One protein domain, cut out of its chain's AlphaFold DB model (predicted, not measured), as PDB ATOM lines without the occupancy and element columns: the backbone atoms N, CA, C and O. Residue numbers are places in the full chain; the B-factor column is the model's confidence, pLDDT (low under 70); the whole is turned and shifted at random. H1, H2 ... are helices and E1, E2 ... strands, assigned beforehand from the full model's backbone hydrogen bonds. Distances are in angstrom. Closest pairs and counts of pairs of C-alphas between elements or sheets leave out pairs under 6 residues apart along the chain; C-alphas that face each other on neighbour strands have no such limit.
ATOM      1  N   SER A   2     206.476 222.227 196.990       59.22
ATOM      2  CA  SER A   2     207.222 221.894 198.222       59.22
ATOM      3  C   SER A   2     206.412 222.008 199.519       59.22
ATOM      4  O   SER A   2     206.664 221.255 200.452       59.22
ATOM      5  N   PHE A   3     205.415 222.898 199.582       62.38
ATOM      6  CA  PHE A   3     204.624 223.104 200.801       62.38
ATOM      7  C   PHE A   3     203.825 221.854 201.210       62.38
ATOM      8  O   PHE A   3     203.984 221.364 202.321       62.38
ATOM      9  N   CYS A   4     203.053 221.266 200.288       71.69
ATOM     10  CA  CYS A   4     202.265 220.053 200.555       71.69
ATOM     11  C   CYS A   4     203.151 218.838 200.893       71.69
ATOM     12  O   CYS A   4     202.820 218.044 201.772       71.69
ATOM     13  N   GLN A   5     204.311 218.717 200.240       76.69
ATOM     14  CA  GLN A   5     205.301 217.687 200.560       76.69
ATOM     15  C   GLN A   5     205.811 217.841 201.997       76.69
ATOM     16  O   GLN A   5     205.798 216.875 202.761       76.69
ATOM     17  N   GLN A   6     206.194 219.064 202.381       81.69
ATOM     18  CA  GLN A   6     206.706 219.351 203.717       81.69
ATOM     19  C   GLN A   6     205.650 219.116 204.801       81.69
ATOM     20  O   GLN A   6     205.979 218.561 205.843       81.69
ATOM     21  N   GLU A   7     204.383 219.466 204.559       86.81
ATOM     22  CA  GLU A   7     203.294 219.187 205.503       86.81
ATOM     23  C   GLU A   7     203.125 217.686 205.768       86.81
ATOM     24  O   GLU A   7     202.891 217.272 206.902       86.81
ATOM     25  N   HIS A   8     203.246 216.843 204.740       85.56
ATOM     26  CA  HIS A   8     203.111 215.394 204.906       85.56
ATOM     27  C   HIS A   8     204.289 214.760 205.632       85.56
ATOM     28  O   HIS A   8     204.067 213.850 206.431       85.56
ATOM     29  N   ILE A   9     205.500 215.265 205.388       87.50
ATOM     30  CA  ILE A   9     206.694 214.898 206.152       87.50
ATOM     31  C   ILE A   9     206.507 215.306 207.615       87.50
ATOM     32  O   ILE A   9     206.661 214.472 208.504       87.50
ATOM     33  N   GLN A  10     206.101 216.553 207.867       89.44
ATOM     34  CA  GLN A  10     205.897 217.060 209.219       89.44
ATOM     35  C   GLN A  10     204.834 216.249 209.970       89.44
ATOM     36  O   GLN A  10     205.065 215.856 211.105       89.44
ATOM     37  N   GLU A  11     203.728 215.878 209.314       89.06
ATOM     38  CA  GLU A  11     202.687 215.044 209.933       89.06
ATOM     39  C   GLU A  11     203.210 213.663 210.378       89.06
ATOM     40  O   GLU A  11     202.695 213.092 211.338       89.06
ATOM     41  N   VAL A  12     204.184 213.092 209.658       88.69
ATOM     42  CA  VAL A  12     204.833 211.828 210.049       88.69
ATOM     43  C   VAL A  12     205.781 212.059 211.222       88.69
ATOM     44  O   VAL A  12     205.744 211.295 212.182       88.69
ATOM     45  N   LEU A  13     206.580 213.127 211.179       90.19
ATOM     46  CA  LEU A  13     207.519 213.471 212.249       90.19
ATOM     47  C   LEU A  13     206.806 213.772 213.575       90.19
ATOM     48  O   LEU A  13     207.230 213.277 214.615       90.19
ATOM     49  N   ASP A  14     205.696 214.509 213.541       92.81
ATOM     50  CA  ASP A  14     204.918 214.874 214.735       92.81
ATOM     51  C   ASP A  14     204.313 213.652 215.443       92.81
ATOM     52  O   ASP A  14     204.040 213.684 216.641       92.81
ATOM     53  N   LYS A  15     204.093 212.564 214.698       89.88
ATOM     54  CA  LYS A  15     203.499 211.316 215.193       89.88
ATOM     55  C   LYS A  15     204.510 210.183 215.298       89.88
ATOM     56  O   LYS A  15     204.099 209.057 215.542       89.88
ATOM     57  N   TRP A  16     205.803 210.463 215.128       89.06
ATOM     58  CA  TRP A  16     206.839 209.442 214.977       89.06
ATOM     59  C   TRP A  16     206.796 208.371 216.073       89.06
ATOM     60  O   TRP A  16     206.787 207.188 215.773       89.06
ATOM     61  N   THR A  17     206.669 208.779 217.337       92.69
ATOM     62  CA  THR A  17     206.635 207.865 218.494       92.69
ATOM     63  C   THR A  17     205.336 207.067 218.638       92.69
ATOM     64  O   THR A  17     205.243 206.209 219.508       92.69
ATOM     65  N   GLN A  18     204.318 207.383 217.837       88.00
ATOM     66  CA  GLN A  18     203.005 206.734 217.836       88.00
ATOM     67  C   GLN A  18     202.809 205.836 216.608       88.00
ATOM     68  O   GLN A  18     201.786 205.162 216.504       88.00
ATOM     69  N   ILE A  19     203.736 205.877 215.647       79.50
ATOM     70  CA  ILE A  19     203.714 205.014 214.469       79.50
ATOM     71  C   ILE A  19     204.307 203.669 214.881       79.50
ATOM     72  O   ILE A  19     205.358 203.624 215.509       79.50
ATOM     73  N   ASP A  20     203.606 202.590 214.541       85.19
ATOM     74  CA  ASP A  20     204.074 201.224 214.768       85.19
ATOM     75  C   ASP A  20     205.347 200.948 213.949       85.19
ATOM     76  O   ASP A  20     205.414 201.313 212.772       85.19
ATOM     77  N   ASP A  21     206.337 200.298 214.563       82.62
ATOM     78  CA  ASP A  21     207.640 200.002 213.956       82.62
ATOM     79  C   ASP A  21     207.530 199.095 212.713       82.62
ATOM     80  O   ASP A  21     208.423 199.096 211.862       82.62
ATOM     81  N   GLU A  22     206.428 198.351 212.554       83.50
ATOM     82  CA  GLU A  22     206.161 197.538 211.358       83.50
ATOM     83  C   GLU A  22     205.712 198.376 210.139       83.50
ATOM     84  O   GLU A  22     205.684 197.885 209.001       83.50
ATOM     85  N   ILE A  23     205.362 199.654 210.333       86.19
ATOM     86  CA  ILE A  23     204.898 200.539 209.259       86.19
ATOM     87  C   ILE A  23     206.091 201.135 208.507       86.19
ATOM     88  O   ILE A  23     206.775 202.040 208.974       86.19
ATOM     89  N   TRP A  24     206.264 200.708 207.256       87.56
ATOM     90  CA  TRP A  24     207.365 201.160 206.398       87.56
ATOM     91  C   TRP A  24     207.002 202.287 205.413       87.56
ATOM     92  O   TRP A  24     207.891 202.886 204.809       87.56
ATOM     93  N   ALA A  25     205.713 202.594 205.214       87.75
ATOM     94  CA  ALA A  25     205.277 203.696 204.352       87.75
ATOM     95  C   ALA A  25     203.886 204.241 204.698       87.75
ATOM     96  O   ALA A  25     202.997 203.526 205.159       87.75
ATOM     97  N   LYS A  26     203.670 205.515 204.351       87.44
ATOM     98  CA  LYS A  26     202.366 206.186 204.364       87.44
ATOM     99  C   LYS A  26     201.958 206.536 202.937       87.44
ATOM    100  O   LYS A  26     202.614 207.339 202.280       87.44
ATOM    101  N   VAL A  27     200.844 205.977 202.472       86.81
ATOM    102  CA  VAL A  27     200.296 206.266 201.139       86.81
ATOM    103  C   VAL A  27     199.214 207.334 201.244       86.81
ATOM    104  O   VAL A  27     198.276 207.215 202.035       86.81
ATOM    105  N   ILE A  28     199.340 208.378 200.426       87.19
ATOM    106  CA  ILE A  28     198.376 209.474 200.340       87.19
ATOM    107  C   ILE A  28     197.835 209.511 198.917       87.19
ATOM    108  O   ILE A  28     198.601 209.567 197.957       87.19
ATOM    109  N   VAL A  29     196.511 209.466 198.789       85.31
ATOM    110  CA  VAL A  29     195.838 209.472 197.489       85.31
ATOM    111  C   VAL A  29     195.373 210.880 197.173       85.31
ATOM    112  O   VAL A  29     194.708 211.524 197.992       85.31
ATOM    113  N   PHE A  30     195.689 211.318 195.961       85.94
ATOM    114  CA  PHE A  30     195.277 212.599 195.418       85.94
ATOM    115  C   PHE A  30     194.391 212.409 194.193       85.94
ATOM    116  O   PHE A  30     194.638 211.544 193.356       85.94
ATOM    117  N   GLU A  31     193.373 213.254 194.093       84.62
ATOM    118  CA  GLU A  31     192.673 213.549 192.848       84.62
ATOM    119  C   GLU A  31     192.961 215.025 192.553       84.62
ATOM    120  O   GLU A  31     192.464 215.911 193.256       84.62
ATOM    121  N   LYS A  32     193.839 215.284 191.572       82.56
ATOM    122  CA  LYS A  32     194.423 216.612 191.311       82.56
ATOM    123  C   LYS A  32     195.103 217.182 192.564       82.56
ATOM    124  O   LYS A  32     195.865 216.490 193.234       82.56
ATOM    125  N   ASN A  33     194.792 218.420 192.941       81.56
ATOM    126  CA  ASN A  33     195.322 219.091 194.125       81.56
ATOM    127  C   ASN A  33     194.614 218.717 195.441       81.56
ATOM    128  O   ASN A  33     194.901 219.320 196.477       81.56
ATOM    129  N   ARG A  34     193.687 217.748 195.436       81.38
ATOM    130  CA  ARG A  34     192.919 217.364 196.627       81.38
ATOM    131  C   ARG A  34     193.343 216.005 197.150       81.38
ATOM    132  O   ARG A  34     193.260 214.999 196.451       81.38
ATOM    133  N   ARG A  35     193.726 215.967 198.426       83.56
ATOM    134  CA  ARG A  35     193.908 214.716 199.166       83.56
ATOM    135  C   ARG A  35     192.544 214.082 199.418       83.56
ATOM    136  O   ARG A  35     191.744 214.647 200.158       83.56
ATOM    137  N   VAL A  36     192.317 212.898 198.858       83.81
ATOM    138  CA  VAL A  36     191.049 212.162 198.992       83.81
ATOM    139  C   VAL A  36     191.132 211.024 200.003       83.81
ATOM    140  O   VAL A  36     190.114 210.647 200.570       83.81
ATOM    141  N   ALA A  37     192.331 210.492 200.275       79.06
ATOM    142  CA  ALA A  37     192.490 209.409 201.240       79.06
ATOM    143  C   ALA A  37     193.903 209.257 201.809       79.06
ATOM    144  O   ALA A  37     194.888 209.758 201.259       79.06
ATOM    145  N   LYS A  38     193.976 208.500 202.907       74.94
ATOM    146  CA  LYS A  38     195.196 208.002 203.548       74.94
ATOM    147  C   LYS A  38     195.012 206.502 203.809       74.94
ATOM    148  O   LYS A  38     194.448 206.168 204.841       74.94
ATOM    149  N   ALA A  39     195.374 205.634 202.860       64.50
ATOM    150  CA  ALA A  39     195.357 204.164 202.996       64.50
ATOM    151  C   ALA A  39     195.641 203.453 201.652       64.50
ATOM    152  O   ALA A  39     195.677 204.069 200.585       64.50
ATOM    153  N   ILE A  40     195.806 202.129 201.724       54.84
ATOM    154  CA  ILE A  40     196.092 201.204 200.619       54.84
ATOM    155  C   ILE A  40     194.780 200.861 199.865       54.84
ATOM    156  O   ILE A  40     194.120 199.887 200.206       54.84
ATOM    157  N   GLY A  41     194.364 201.643 198.851       51.59
ATOM    158  CA  GLY A  41     193.273 201.235 197.930       51.59
ATOM    159  C   GLY A  41     192.507 202.350 197.193       51.59
ATOM    160  O   GLY A  41     191.561 202.906 197.722       51.59
ATOM    161  N   LEU A  42     192.827 202.634 195.926       53.34
ATOM    162  CA  LEU A  42     192.384 203.842 195.188       53.34
ATOM    163  C   LEU A  42     190.873 203.955 194.856       53.34
ATOM    164  O   LEU A  42     190.367 205.067 194.659       53.34
ATOM    165  N   CYS A  43     190.149 202.837 194.751       49.88
ATOM    166  CA  CYS A  43     188.769 202.816 194.237       49.88
ATOM    167  C   CYS A  43     187.678 202.915 195.316       49.88
ATOM    168  O   CYS A  43     186.518 203.086 194.960       49.88
ATOM    169  N   GLY A  44     188.026 202.829 196.602       56.00
ATOM    170  CA  GLY A  44     187.055 202.806 197.706       56.00
ATOM    171  C   GLY A  44     186.805 204.155 198.386       56.00
ATOM    172  O   GLY A  44     186.160 204.186 199.426       56.00
ATOM    173  N   PHE A  45     187.354 205.250 197.855       66.94
ATOM    174  CA  PHE A  45     187.307 206.555 198.518       66.94
ATOM    175  C   PHE A  45     186.366 207.525 197.807       66.94
ATOM    176  O   PHE A  45     186.512 207.772 196.602       66.94
ATOM    177  N   ASP A  46     185.445 208.110 198.567       62.59
ATOM    178  CA  ASP A  46     184.535 209.148 198.092       62.59
ATOM    179  C   ASP A  46     185.226 210.513 198.038       62.59
ATOM    180  O   ASP A  46     185.985 210.896 198.926       62.59
ATOM    181  N   ASN A  47     184.950 211.265 196.972       70.94
ATOM    182  CA  ASN A  47     185.364 212.655 196.822       70.94
ATOM    183  C   ASN A  47     184.160 213.462 196.312       70.94
ATOM    184  O   ASN A  47     183.858 213.387 195.118       70.94
ATOM    185  N   PRO A  48     183.489 214.254 197.172       75.38
ATOM    186  CA  PRO A  48     182.315 215.049 196.795       75.38
ATOM    187  C   PRO A  48     182.562 216.072 195.677       75.38
ATOM    188  O   PRO A  48     181.617 216.597 195.101       75.38
ATOM    189  N   HIS A  49     183.827 216.368 195.371       76.31
ATOM    190  CA  HIS A  49     184.228 217.325 194.343       76.31
ATOM    191  C   HIS A  49     184.953 216.665 193.164       76.31
ATOM    192  O   HIS A  49     185.712 217.330 192.458       76.31
ATOM    193  N   ARG A  50     184.767 215.355 192.970       79.25
ATOM    194  CA  ARG A  50     185.315 214.632 191.821       79.25
ATOM    195  C   ARG A  50     184.673 215.141 190.533       79.25
ATOM    196  O   ARG A  50     183.452 215.141 190.405       79.25
ATOM    197  N   ASP A  51     185.496 215.550 189.573       84.25
ATOM    198  CA  ASP A  51     185.014 215.899 188.237       84.25
ATOM    199  C   ASP A  51     184.849 214.667 187.334       84.25
ATOM    200  O   ASP A  51     185.416 213.597 187.577       84.25
ATOM    201  N   GLN A  52     184.070 214.837 186.263       86.00
ATOM    202  CA  GLN A  52     183.742 213.764 185.322       86.00
ATOM    203  C   GLN A  52     184.989 213.151 184.666       86.00
ATOM    204  O   GLN A  52     185.079 211.934 184.517       86.00
ATOM    205  N   LYS A  53     185.992 213.976 184.342       85.44
ATOM    206  CA  LYS A  53     187.250 213.523 183.735       85.44
ATOM    207  C   LYS A  53     188.019 212.587 184.671       85.44
ATOM    208  O   LYS A  53     188.538 211.562 184.240       85.44
ATOM    209  N   THR A  54     188.086 212.923 185.955       82.06
ATOM    210  CA  THR A  54     188.742 212.105 186.981       82.06
ATOM    211  C   THR A  54     187.998 210.787 187.174       82.06
ATOM    212  O   THR A  54     188.637 209.741 187.279       82.06
ATOM    213  N   ASP A  55     186.662 210.802 187.155       82.69
ATOM    214  CA  ASP A  55     185.851 209.581 187.249       82.69
ATOM    215  C   ASP A  55     186.090 208.627 186.066       82.69
ATOM    216  O   ASP A  55     186.274 207.420 186.243       82.69
ATOM    217  N   GLU A  56     186.179 209.170 184.851       84.81
ATOM    218  CA  GLU A  56     186.525 208.409 183.649       84.81
ATOM    219  C   GLU A  56     187.942 207.825 183.728       84.81
ATOM    220  O   GLU A  56     188.134 206.641 183.443       84.81
ATOM    221  N   LEU A  57     188.935 208.598 184.178       83.75
ATOM    222  CA  LEU A  57     190.308 208.111 184.348       83.75
ATOM    223  C   LEU A  57     190.395 207.001 185.406       83.75
ATOM    224  O   LEU A  57     191.061 205.992 185.177       83.75
ATOM    225  N   LYS A  58     189.679 207.113 186.533       82.19
ATOM    226  CA  LYS A  58     189.695 206.086 187.590       82.19
ATOM    227  C   LYS A  58     189.238 204.714 187.093       82.19
ATOM    228  O   LYS A  58     189.835 203.707 187.475       82.19
ATOM    229  N   LYS A  59     188.256 204.664 186.184       83.31
ATOM    230  CA  LYS A  59     187.780 203.409 185.560       83.31
ATOM    231  C   LYS A  59     188.890 202.672 184.804       83.31
ATOM    232  O   LYS A  59     188.867 201.447 184.712       83.31
ATOM    233  N   HIS A  60     189.898 203.398 184.322       84.94
ATOM    234  CA  HIS A  60     191.011 202.847 183.557       84.94
ATOM    235  C   HIS A  60     192.188 202.374 184.422       84.94
ATOM    236  O   HIS A  60     193.106 201.750 183.889       84.94
ATOM    237  N   ILE A  61     192.192 202.609 185.739       84.88
ATOM    238  CA  ILE A  61     193.274 202.140 186.626       84.88
ATOM    239  C   ILE A  61     193.358 200.603 186.617       84.88
ATOM    240  O   ILE A  61     194.451 200.032 186.561       84.88
ATOM    241  N   GLY A  62     192.211 199.919 186.622       85.12
ATOM    242  CA  GLY A  62     192.142 198.457 186.627       85.12
ATOM    243  C   GLY A  62     192.872 197.846 187.830       85.12
ATOM    244  O   GLY A  62     192.652 198.250 188.965       85.12
ATOM    245  N   GLN A  63     193.765 196.885 187.576       83.44
ATOM    246  CA  GLN A  63     194.547 196.202 188.620       83.44
ATOM    247  C   GLN A  63     195.651 197.075 189.254       83.44
ATOM    248  O   GLN A  63     196.272 196.658 190.227       83.44
ATOM    249  N   GLY A  64     195.915 198.271 188.714       87.12
ATOM    250  CA  GLY A  64     196.866 199.226 189.286       87.12
ATOM    251  C   GLY A  64     198.312 198.717 189.353       87.12
ATOM    252  O   GLY A  64     198.879 198.245 188.362       87.12
ATOM    253  N   VAL A  65     198.925 198.858 190.529       88.00
ATOM    254  CA  VAL A  65     200.318 198.482 190.809       88.00
ATOM    255  C   VAL A  65     200.419 197.675 192.095       88.00
ATOM    256  O   VAL A  65     199.615 197.837 193.011       88.00
ATOM    257  N   LYS A  66     201.465 196.856 192.188       86.81
ATOM    258  CA  LYS A  66     201.934 196.272 193.443       86.81
ATOM    259  C   LYS A  66     203.213 196.981 193.859       86.81
ATOM    260  O   LYS A  66     204.131 197.084 193.047       86.81
ATOM    261  N   ILE A  67     203.263 197.426 195.108       88.06
ATOM    262  CA  ILE A  67     204.447 198.026 195.721       88.06
ATOM    263  C   ILE A  67     204.953 197.063 196.794       88.06
ATOM    264  O   ILE A  67     204.147 196.474 197.519       88.06
ATOM    265  N   LYS A  68     206.267 196.852 196.860       86.69
ATOM    266  CA  LYS A  68     206.906 195.977 197.848       86.69
ATOM    267  C   LYS A  68     208.202 196.617 198.336       86.69
ATOM    268  O   LYS A  68     208.962 197.102 197.509       86.69
ATOM    269  N   MET A  69     208.466 196.551 199.637       89.31
ATOM    270  CA  MET A  69     209.791 196.816 200.195       89.31
ATOM    271  C   MET A  69     210.618 195.520 200.223       89.31
ATOM    272  O   MET A  69     210.079 194.454 200.540       89.31
ATOM    273  N   ASP A  70     211.887 195.593 199.829       90.44
ATOM    274  CA  ASP A  70     212.850 194.504 200.013       90.44
ATOM    275  C   ASP A  70     213.627 194.640 201.334       90.44
ATOM    276  O   ASP A  70     213.517 195.643 202.037       90.44
ATOM    277  N   ASP A  71     214.436 193.635 201.669       93.12
ATOM    278  CA  ASP A  71     215.195 193.609 202.929       93.12
ATOM    279  C   ASP A  71     216.298 194.684 202.992       93.12
ATOM    280  O   ASP A  71     216.838 194.970 204.059       93.12
ATOM    281  N   ALA A  72     216.647 195.291 201.852       91.94
ATOM    282  CA  ALA A  72     217.593 196.397 201.769       91.94
ATOM    283  C   ALA A  72     216.908 197.771 201.900       91.94
ATOM    284  O   ALA A  72     217.599 198.791 201.894       91.94
ATOM    285  N   GLY A  73     215.577 197.814 202.021       87.75
ATOM    286  CA  GLY A  73     214.787 199.039 202.104       87.75
ATOM    287  C   GLY A  73     214.505 199.698 200.752       87.75
ATOM    288  O   GLY A  73     214.023 200.831 200.723       87.75
ATOM    289  N   ASN A  74     214.791 199.027 199.632       90.69
ATOM    290  CA  ASN A  74     214.355 199.500 198.323       90.69
ATOM    291  C   ASN A  74     212.849 199.298 198.192       90.69
ATOM    292  O   ASN A  74     212.297 198.291 198.644       90.69
ATOM    293  N   ILE A  75     212.181 200.239 197.533       89.12
ATOM    294  CA  ILE A  75     210.754 200.137 197.240       89.12
ATOM    295  C   ILE A  75     210.608 199.798 195.766       89.12
ATOM    296  O   ILE A  75     210.927 200.602 194.898       89.12
ATOM    297  N   LEU A  76     210.093 198.609 195.487       88.75
ATOM    298  CA  LEU A  76     209.865 198.082 194.149       88.75
ATOM    299  C   LEU A  76     208.429 198.366 193.720       88.75
ATOM    300  O   LEU A  76     207.496 198.210 194.515       88.75
ATOM    301  N   ILE A  77     208.232 198.703 192.446       88.38
ATOM    302  CA  ILE A  77     206.900 198.902 191.867       88.38
ATOM    303  C   ILE A  77     206.712 198.032 190.628       88.38
ATOM    304  O   ILE A  77     207.511 198.035 189.697       88.38
ATOM    305  N   ARG A  78     205.606 197.284 190.594       88.06
ATOM    306  CA  ARG A  78     205.224 196.470 189.439       88.06
ATOM    307  C   ARG A  78     203.835 196.846 188.960       88.06
ATOM    308  O   ARG A  78     202.869 196.769 189.714       88.06
ATOM    309  N   ARG A  79     203.737 197.213 187.684       89.00
ATOM    310  CA  ARG A  79     202.474 197.503 187.003       89.00
ATOM    311  C   ARG A  79     201.719 196.216 186.676       89.00
ATOM    312  O   ARG A  79     202.285 195.301 186.085       89.00
ATOM    313  N   TYR A  80     200.436 196.194 187.029       88.25
ATOM    314  CA  TYR A  80     199.463 195.166 186.635       88.25
ATOM    315  C   TYR A  80     198.313 195.760 185.804       88.25
ATOM    316  O   TYR A  80     197.576 195.037 185.138       88.25
ATOM    317  N   SER A  81     198.160 197.086 185.797       86.94
ATOM    318  CA  SER A  81     197.181 197.793 184.976       86.94
ATOM    319  C   SER A  81     197.477 197.685 183.479       86.94
ATOM    320  O   SER A  81     198.622 197.793 183.029       86.94
ATOM    321  N   LYS A  82     196.412 197.591 182.674       86.75
ATOM    322  CA  LYS A  82     196.497 197.756 181.213       86.75
ATOM    323  C   LYS A  82     196.819 199.196 180.815       86.75
ATOM    324  O   LYS A  82     197.509 199.400 179.825       86.75
ATOM    325  N   SER A  83     196.408 200.174 181.617       87.62
ATOM    326  CA  SER A  83     196.690 201.599 181.402       87.62
ATOM    327  C   SER A  83     198.060 202.005 181.929       87.62
ATOM    328  O   SER A  83     198.578 201.370 182.852       87.62
ATOM    329  N   SER A  84     198.630 203.061 181.347       86.19
ATOM    330  CA  SER A  84     199.942 203.600 181.714       86.19
ATOM    331  C   SER A  84     200.010 204.029 183.179       86.19
ATOM    332  O   SER A  84     199.026 204.491 183.753       86.19
ATOM    333  N   VAL A  85     201.188 203.863 183.776       86.88
ATOM    334  CA  VAL A  85     201.515 204.322 185.129       86.88
ATOM    335  C   VAL A  85     202.850 205.044 185.047       86.88
ATOM    336  O   VAL A  85     203.758 204.581 184.358       86.88
ATOM    337  N   PHE A  86     202.951 206.172 185.732       86.00
ATOM    338  CA  PHE A  86     204.087 207.076 185.673       86.00
ATOM    339  C   PHE A  86     204.640 207.263 187.077       86.00
ATOM    340  O   PHE A  86     203.882 207.487 188.022       86.00
ATOM    341  N   VAL A  87     205.955 207.160 187.216       82.88
ATOM    342  CA  VAL A  87     206.653 207.437 188.468       82.88
ATOM    343  C   VAL A  87     207.277 208.815 188.339       82.88
ATOM    344  O   VAL A  87     208.023 209.068 187.398       82.88
ATOM    345  N   LYS A  88     206.957 209.711 189.273       79.25
ATOM    346  CA  LYS A  88     207.547 211.043 189.342       79.25
ATOM    347  C   LYS A  88     208.440 211.155 190.567       79.25
ATOM    348  O   LYS A  88     208.012 210.883 191.693       79.25
ATOM    349  N   SER A  89     209.668 211.601 190.333       68.88
ATOM    350  CA  SER A  89     210.585 211.992 191.398       68.88
ATOM    351  C   SER A  89     210.064 213.252 192.091       68.88
ATOM    352  O   SER A  89     209.678 214.221 191.442       68.88
ATOM    353  N   THR A  90     210.054 213.247 193.421       69.62
ATOM    354  CA  THR A  90     209.745 214.421 194.254       69.62
ATOM    355  C   THR A  90     210.995 215.189 194.669       69.62
ATOM    356  O   THR A  90     210.882 216.212 195.348       69.62
ATOM    357  N   ALA A  91     212.185 214.718 194.284       62.16
ATOM    358  CA  ALA A  91     213.430 215.402 194.581       62.16
ATOM    359  C   ALA A  91     213.491 216.730 193.814       62.16
ATOM    360  O   ALA A  91     213.371 216.764 192.592       62.16
ATOM    361  N   ALA A  92     213.758 217.829 194.524       52.03
ATOM    362  CA  ALA A  92     213.813 219.184 193.963       52.03
ATOM    363  C   ALA A  92     214.901 219.396 192.882       52.03
ATOM    364  O   ALA A  92     215.000 220.478 192.310       52.03
ATOM    365  N   THR A  93     215.750 218.396 192.616       48.03
ATOM    366  CA  THR A  93     216.900 218.496 191.711       48.03
ATOM    367  C   THR A  93     217.087 217.217 190.894       48.03
ATOM    368  O   THR A  93     218.044 216.485 191.136       48.03
ATOM    369  N   SER A  94     216.156 216.879 190.000       46.09
ATOM    370  CA  SER A  94     216.392 216.110 188.754       46.09
ATOM    371  C   SER A  94     215.059 215.744 188.101       46.09
ATOM    372  O   SER A  94     214.301 214.929 188.623       46.09
ATOM    373  N   SER A  95     214.797 216.331 186.934       43.72
ATOM    374  CA  SER A  95     213.683 215.977 186.047       43.72
ATOM    375  C   SER A  95     213.979 214.685 185.278       43.72
ATOM    376  O   SER A  95     214.018 214.683 184.052       43.72
ATOM    377  N   GLU A  96     214.241 213.585 185.981       48.31
ATOM    378  CA  GLU A  96     214.307 212.265 185.351       48.31
ATOM    379  C   GLU A  96     212.922 211.615 185.456       48.31
ATOM    380  O   GLU A  96     212.592 210.958 186.442       48.31
ATOM    381  N   GLU A  97     212.078 211.829 184.440       48.06
ATOM    382  CA  GLU A  97     210.923 210.959 184.200       48.06
ATOM    383  C   GLU A  97     211.455 209.610 183.708       48.06
ATOM    384  O   GLU A  97     211.736 209.419 182.526       48.06
ATOM    385  N   THR A  98     211.665 208.661 184.617       47.16
ATOM    386  CA  THR A  98     212.052 207.305 184.222       47.16
ATOM    387  C   THR A  98     210.789 206.514 183.884       47.16
ATOM    388  O   THR A  98     209.907 206.330 184.726       47.16
ATOM    389  N   ALA A  99     210.681 206.021 182.644       45.91
ATOM    390  CA  ALA A  99     209.732 204.956 182.316       45.91
ATOM    391  C   ALA A  99     209.941 203.795 183.302       45.91
ATOM    392  O   ALA A  99     211.092 203.498 183.595       45.91
ATOM    393  N   ILE A 100     208.861 203.183 183.823       51.78
ATOM    394  CA  ILE A 100     208.879 202.230 184.958       51.78
ATOM    395  C   ILE A 100     210.081 201.272 184.881       51.78
ATOM    396  O   ILE A 100     210.031 200.234 184.222       51.78
ATOM    397  N   GLY A 101     211.157 201.641 185.573       50.44
ATOM    398  CA  GLY A 101     212.405 200.905 185.672       50.44
ATOM    399  C   GLY A 101     212.561 200.454 187.111       50.44
ATOM    400  O   GLY A 101     213.174 201.160 187.891       50.44
ATOM    401  N   GLN A 102     211.924 199.324 187.427       59.72
ATOM    402  CA  GLN A 102     211.986 198.482 188.638       59.72
ATOM    403  C   GLN A 102     211.823 199.126 190.038       59.72
ATOM    404  O   GLN A 102     211.027 198.596 190.822       59.72
ATOM    405  N   ASP A 103     212.450 200.266 190.340       74.38
ATOM    406  CA  ASP A 103     212.603 200.781 191.703       74.38
ATOM    407  C   ASP A 103     211.952 202.167 191.856       74.38
ATOM    408  O   ASP A 103     212.316 203.142 191.201       74.38
ATOM    409  N   LEU A 104     210.961 202.256 192.743       84.81
ATOM    410  CA  LEU A 104     210.318 203.499 193.172       84.81
ATOM    411  C   LEU A 104     211.215 204.293 194.138       84.81
ATOM    412  O   LEU A 104     211.181 205.521 194.142       84.81
ATOM    413  N   PHE A 105     212.015 203.586 194.939       87.75
ATOM    414  CA  PHE A 105     212.992 204.156 195.864       87.75
ATOM    415  C   PHE A 105     214.213 203.237 195.966       87.75
ATOM    416  O   PHE A 105     214.061 202.044 196.226       87.75
ATOM    417  N   ASP A 106     215.406 203.810 195.808       89.44
ATOM    418  CA  ASP A 106     216.694 203.118 195.937       89.44
ATOM    419  C   ASP A 106     217.395 203.580 197.224       89.44
ATOM    420  O   ASP A 106     217.844 204.729 197.341       89.44
ATOM    421  N   MET A 107     217.513 202.662 198.186       91.38
ATOM    422  CA  MET A 107     218.110 202.930 199.492       91.38
ATOM    423  C   MET A 107     219.608 203.232 199.390       91.38
ATOM    424  O   MET A 107     220.112 204.110 200.093       91.38
ATOM    425  N   LYS A 108     220.345 202.566 198.494       91.12
ATOM    426  CA  LYS A 108     221.787 202.812 198.317       91.12
ATOM    427  C   LYS A 108     222.037 204.188 197.709       91.12
ATOM    428  O   LYS A 108     222.945 204.908 198.146       91.12
ATOM    429  N   LYS A 109     221.217 204.584 196.731       90.62
ATOM    430  CA  LYS A 109     221.240 205.933 196.152       90.62
ATOM    431  C   LYS A 109     220.910 206.976 197.217       90.62
ATOM    432  O   LYS A 109     221.631 207.969 197.328       90.62
ATOM    433  N   PHE A 110     219.891 206.734 198.043       91.19
ATOM    434  CA  PHE A 110     219.530 207.630 199.140       91.19
ATOM    435  C   PHE A 110     220.661 207.777 200.168       91.19
ATOM    436  O   PHE A 110     221.088 208.898 200.443       91.19
ATOM    437  N   GLN A 111     221.237 206.676 200.658       92.31
ATOM    438  CA  GLN A 111     222.384 206.701 201.576       92.31
ATOM    439  C   GLN A 111     223.577 207.476 200.994       92.31
ATOM    440  O   GLN A 111     224.211 208.278 201.683       92.31
ATOM    441  N   SER A 112     223.864 207.292 199.702       92.38
ATOM    442  CA  SER A 112     224.915 208.040 199.002       92.38
ATOM    443  C   SER A 112     224.622 209.545 198.959       92.38
ATOM    444  O   SER A 112     225.528 210.364 199.138       92.38
ATOM    445  N   ASN A 113     223.358 209.928 198.764       90.62
ATOM    446  CA  ASN A 113     222.928 211.324 198.774       90.62
ATOM    447  C   ASN A 113     223.025 211.944 200.175       90.62
ATOM    448  O   ASN A 113     223.538 213.057 200.289       90.62
ATOM    449  N   VAL A 114     222.628 211.217 201.226       93.12
ATOM    450  CA  VAL A 114     222.797 211.633 202.631       93.12
ATOM    451  C   VAL A 114     224.274 211.899 202.929       93.12
ATOM    452  O   VAL A 114     224.639 212.989 203.367       93.12
ATOM    453  N   ASN A 115     225.147 210.949 202.593       94.25
ATOM    454  CA  ASN A 115     226.590 211.070 202.801       94.25
ATOM    455  C   ASN A 115     227.224 212.245 202.048       94.25
ATOM    456  O   ASN A 115     228.242 212.782 202.489       94.25
ATOM    457  N   ARG A 116     226.668 212.623 200.893       92.94
ATOM    458  CA  ARG A 116     227.128 213.780 200.120       92.94
ATOM    459  C   ARG A 116     226.617 215.092 200.709       92.94
ATOM    460  O   ARG A 116     227.375 216.053 200.752       92.94
ATOM    461  N   GLU A 117     225.365 215.135 201.162       92.50
ATOM    462  CA  GLU A 117     224.762 216.322 201.778       92.50
ATOM    463  C   GLU A 117     225.474 216.697 203.081       92.50
ATOM    464  O   GLU A 117     225.836 217.854 203.264       92.50
ATOM    465  N   LEU A 118     225.771 215.710 203.932       93.00
ATOM    466  CA  LEU A 118     226.481 215.917 205.200       93.00
ATOM    467  C   LEU A 118     227.913 216.448 205.028       93.00
ATOM    468  O   LEU A 118     228.465 217.022 205.961       93.00
ATOM    469  N   ARG A 119     228.520 216.280 203.845       94.94
ATOM    470  CA  ARG A 119     229.857 216.811 203.519       94.94
ATOM    471  C   ARG A 119     229.830 218.213 202.911       94.94
ATOM    472  O   ARG A 119     230.883 218.739 202.558       94.94
ATOM    473  N   ARG A 120     228.654 218.812 202.720       93.88
ATOM    474  CA  ARG A 120     228.551 220.172 202.180       93.88
ATOM    475  C   ARG A 120     228.922 221.205 203.231       93.88
ATOM    476  O   ARG A 120     228.746 220.977 204.419       93.88
ATOM    477  N   ALA A 121     229.358 222.375 202.765       94.81
ATOM    478  CA  ALA A 121     229.605 223.529 203.631       94.81
ATOM    479  C   ALA A 121     228.344 223.949 204.410       94.81
ATOM    480  O   ALA A 121     228.438 224.379 205.554       94.81
ATOM    481  N   TYR A 122     227.172 223.777 203.792       93.31
ATOM    482  CA  TYR A 122     225.866 224.051 204.388       93.31
ATOM    483  C   TYR A 122     224.929 222.870 204.104       93.31
ATOM    484  O   TYR A 122     224.236 222.874 203.083       93.31
ATOM    485  N   PRO A 123     224.956 221.816 204.938       91.25
ATOM    486  CA  PRO A 123     224.051 220.682 204.796       91.25
ATOM    487  C   PRO A 123     222.598 221.120 204.997       91.25
ATOM    488  O   PRO A 123     222.283 221.788 205.983       91.25
ATOM    489  N   ASP A 124     221.704 220.716 204.094       89.88
ATOM    490  CA  ASP A 124     220.270 221.003 204.212       89.88
ATOM    491  C   ASP A 124     219.446 219.715 204.282       89.88
ATOM    492  O   ASP A 124     219.262 218.991 203.297       89.88
ATOM    493  N   ARG A 125     218.890 219.460 205.469       88.75
ATOM    494  CA  ARG A 125     218.023 218.313 205.744       88.75
ATOM    495  C   ARG A 125     216.791 218.282 204.836       88.75
ATOM    496  O   ARG A 125     216.406 217.198 204.403       88.75
ATOM    497  N   LYS A 126     216.201 219.428 204.475       86.62
ATOM    498  CA  LYS A 126     214.968 219.475 203.662       86.62
ATOM    499  C   LYS A 126     215.169 218.874 202.269       86.62
ATOM    500  O   LYS A 126     214.261 218.270 201.695       86.62
ATOM    501  N   ARG A 127     216.389 218.962 201.728       83.94
ATOM    502  CA  ARG A 127     216.756 218.341 200.443       83.94
ATOM    503  C   ARG A 127     216.779 216.818 200.503       83.94
ATOM    504  O   ARG A 127     216.592 216.172 199.473       83.94
ATOM    505  N   LEU A 128     217.034 216.251 201.678       87.62
ATOM    506  CA  LEU A 128     216.991 214.810 201.907       87.62
ATOM    507  C   LEU A 128     215.557 214.351 202.174       87.62
ATOM    508  O   LEU A 128     215.138 213.349 201.609       87.62
ATOM    509  N   GLU A 129     214.779 215.115 202.943       88.81
ATOM    510  CA  GLU A 129     213.389 214.763 203.269       88.81
ATOM    511  C   GLU A 129     212.509 214.594 202.021       88.81
ATOM    512  O   GLU A 129     211.711 213.664 201.942       88.81
ATOM    513  N   THR A 130     212.698 215.434 200.998       83.69
ATOM    514  CA  THR A 130     211.952 215.318 199.727       83.69
ATOM    515  C   THR A 130     212.281 214.057 198.918       83.69
ATOM    516  O   THR A 130     211.479 213.659 198.071       83.69
ATOM    517  N   GLN A 131     213.423 213.411 199.180       87.12
ATOM    518  CA  GLN A 131     213.807 212.139 198.553       87.12
ATOM    519  C   GLN A 131     213.141 210.932 199.223       87.12
ATOM    520  O   GLN A 131     213.077 209.876 198.608       87.12
ATOM    521  N   CYS A 132     212.609 211.085 200.442       87.88
ATOM    522  CA  CYS A 132     211.813 210.055 201.121       87.88
ATOM    523  C   CYS A 132     210.385 209.944 200.565       87.88
ATOM    524  O   CYS A 132     209.596 209.119 201.021       87.88
ATOM    525  N   LEU A 133     210.023 210.813 199.620       87.25
ATOM    526  CA  LEU A 133     208.730 210.811 198.962       87.25
ATOM    527  C   LEU A 133     208.867 210.161 197.582       87.25
ATOM    528  O   LEU A 133     209.903 210.231 196.923       87.25
ATOM    529  N   SER A 134     207.799 209.518 197.133       86.25
ATOM    530  CA  SER A 134     207.701 208.996 195.773       86.25
ATOM    531  C   SER A 134     206.275 209.183 195.289       86.25
ATOM    532  O   SER A 134     205.328 208.928 196.037       86.25
ATOM    533  N   ALA A 135     206.108 209.650 194.055       87.19
ATOM    534  CA  ALA A 135     204.796 209.931 193.500       87.19
ATOM    535  C   ALA A 135     204.499 209.021 192.306       87.19
ATOM    536  O   ALA A 135     205.332 208.839 191.420       87.19
ATOM    537  N   VAL A 136     203.294 208.451 192.284       87.44
ATOM    538  CA  VAL A 136     202.831 207.550 191.225       87.44
ATOM    539  C   VAL A 136     201.548 208.118 190.630       87.44
ATOM    540  O   VAL A 136     200.557 208.275 191.341       87.44
ATOM    541  N   ALA A 137     201.566 208.420 189.334       87.88
ATOM    542  CA  ALA A 137     200.409 208.888 188.579       87.88
ATOM    543  C   ALA A 137     199.859 207.762 187.694       87.88
ATOM    544  O   ALA A 137     200.609 207.028 187.048       87.88
ATOM    545  N   PHE A 138     198.535 207.614 187.661       86.62
ATOM    546  CA  PHE A 138     197.859 206.564 186.902       86.62
ATOM    547  C   PHE A 138     197.146 207.148 185.688       86.62
ATOM    548  O   PHE A 138     196.540 208.211 185.772       86.62
ATOM    549  N   VAL A 139     197.140 206.388 184.590       85.81
ATOM    550  CA  VAL A 139     196.425 206.645 183.327       85.81
ATOM    551  C   VAL A 139     196.976 207.826 182.531       85.81
ATOM    552  O   VAL A 139     197.275 207.661 181.350       85.81
TER     553      VAL A 139
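AT A GLANCE: This is residues 2 to 139 of the 147 residues of the protein "MH2 domain-containing protein" of Leptidea sinapis (UniProt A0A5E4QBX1). Short strand pairings step across the middle of an elongated model: the pair E5 and E7 lies nearest the centre, the small sheet of E3, E4 and E6 is on one side of it, and the hairpin of E1 and E2 is on another side, near E7. The helical hairpin of H3 and H4, with the turn between them, makes one end of the long axis and H2 the other end, while H1 lies off to one side and residues 13 to 23 stick out from the body. The printed part has 138 residues with four named helices and seven named strands, in the order H1, E1, E2, H2, E3, E4, E5, E6, H3, H4, E7. The class is mixed, helices and strands; the sheet E3, E4, E6 and the two pairs of strands are antiparallel throughout. The whole is compact, with a radius of gyration of the C-alphas of 16.3 A, and spans 50 by 32 by 29 A.

IN THESE COORDINATES: The printed part begins with H1, residues 2 to 14, with C-alpha 2 at (207.222, 221.894, 198.222); it is 18.1 A long from first to last C-alpha. E1, residues 28 to 31, and E2, residues 34 to 38, come next, 10.3 A and 11.9 A long. H2, residues 52 to 59, is 11.1 A long, with C-alpha 52 at (183.742, 213.764, 185.322). E3, residues 65 to 69, E4, residues 75 to 79, and E5, residues 85 to 89, are each 13.4 A long. E6 is short, residues 103 to 105, 5.4 A. H3 is residues 107 to 117, 15.1 A long, and H4 is residues 125 to 132, 11.3 A long. E7, residues 134 to 138, is 13.5 A long and ends with C-alpha 138 at (197.859, 206.564, 186.902).

HOW THE PARTS SIT: In the sheet of order E3, E4, E6 the edge strands are E3 and E6. E3 and E4 form a hairpin, antiparallel at 161 degrees, with N 66 and O 78 2.8 A apart, within hydrogen-bond range. E4 and E6 are antiparallel at 139 degrees, with N 104 and O 75 at 2.7 A. The closest C-alphas of E6 and E7 are those of Leu 104 and Ser 134, 6.6 A apart. E7 and E5 are antiparallel at 154 degrees, with N 86 and O 137 at 2.8 A. E1 and E7 are near each other, with 5 pairs of C-alphas within 10 A. E1 and E2 form a hairpin, antiparallel at 147 degrees, with N 31 and O 34 at 2.9 A. The closest C-alphas of E1 and H2 are those of Glu 31 and Thr 54, 7.2 A apart. H3 and H4 form a helical hairpin: they touch, with the C-alphas of Val 114 and Leu 128 closest at 6.7 A, and run opposite ways at a shallow tilt of 11 degrees. H1, with residues 5 to 9 alone, only just touches H4, with 3 pairs of C-alphas within 8 A; the closest are those of Gln 5 and Thr 130, 7.1 A apart, and the lines are about perpendicular at 89 degrees. H1 and H3 are apart, and H2 touches no helix. Every O i to N i+4 pair is within hydrogen-bond range in H1, H2 and H3; in H4 2 of 4 are.

THE WHOLE: The two C-alphas farthest apart are those of Gln 52 and Ala 121, 50.3 A. The printed part has no cut. The links from H1 to E1, from E2 to H2 and from E5 to E6 are long, 13 residues each. Residues 13 to 23 stand free, and the body without them spans 50 by 28 by 26 A. The mean pLDDT of the printed part is 81.1; it is under 70 in residues 2 to 3, 39 to 46 and 89 to 102.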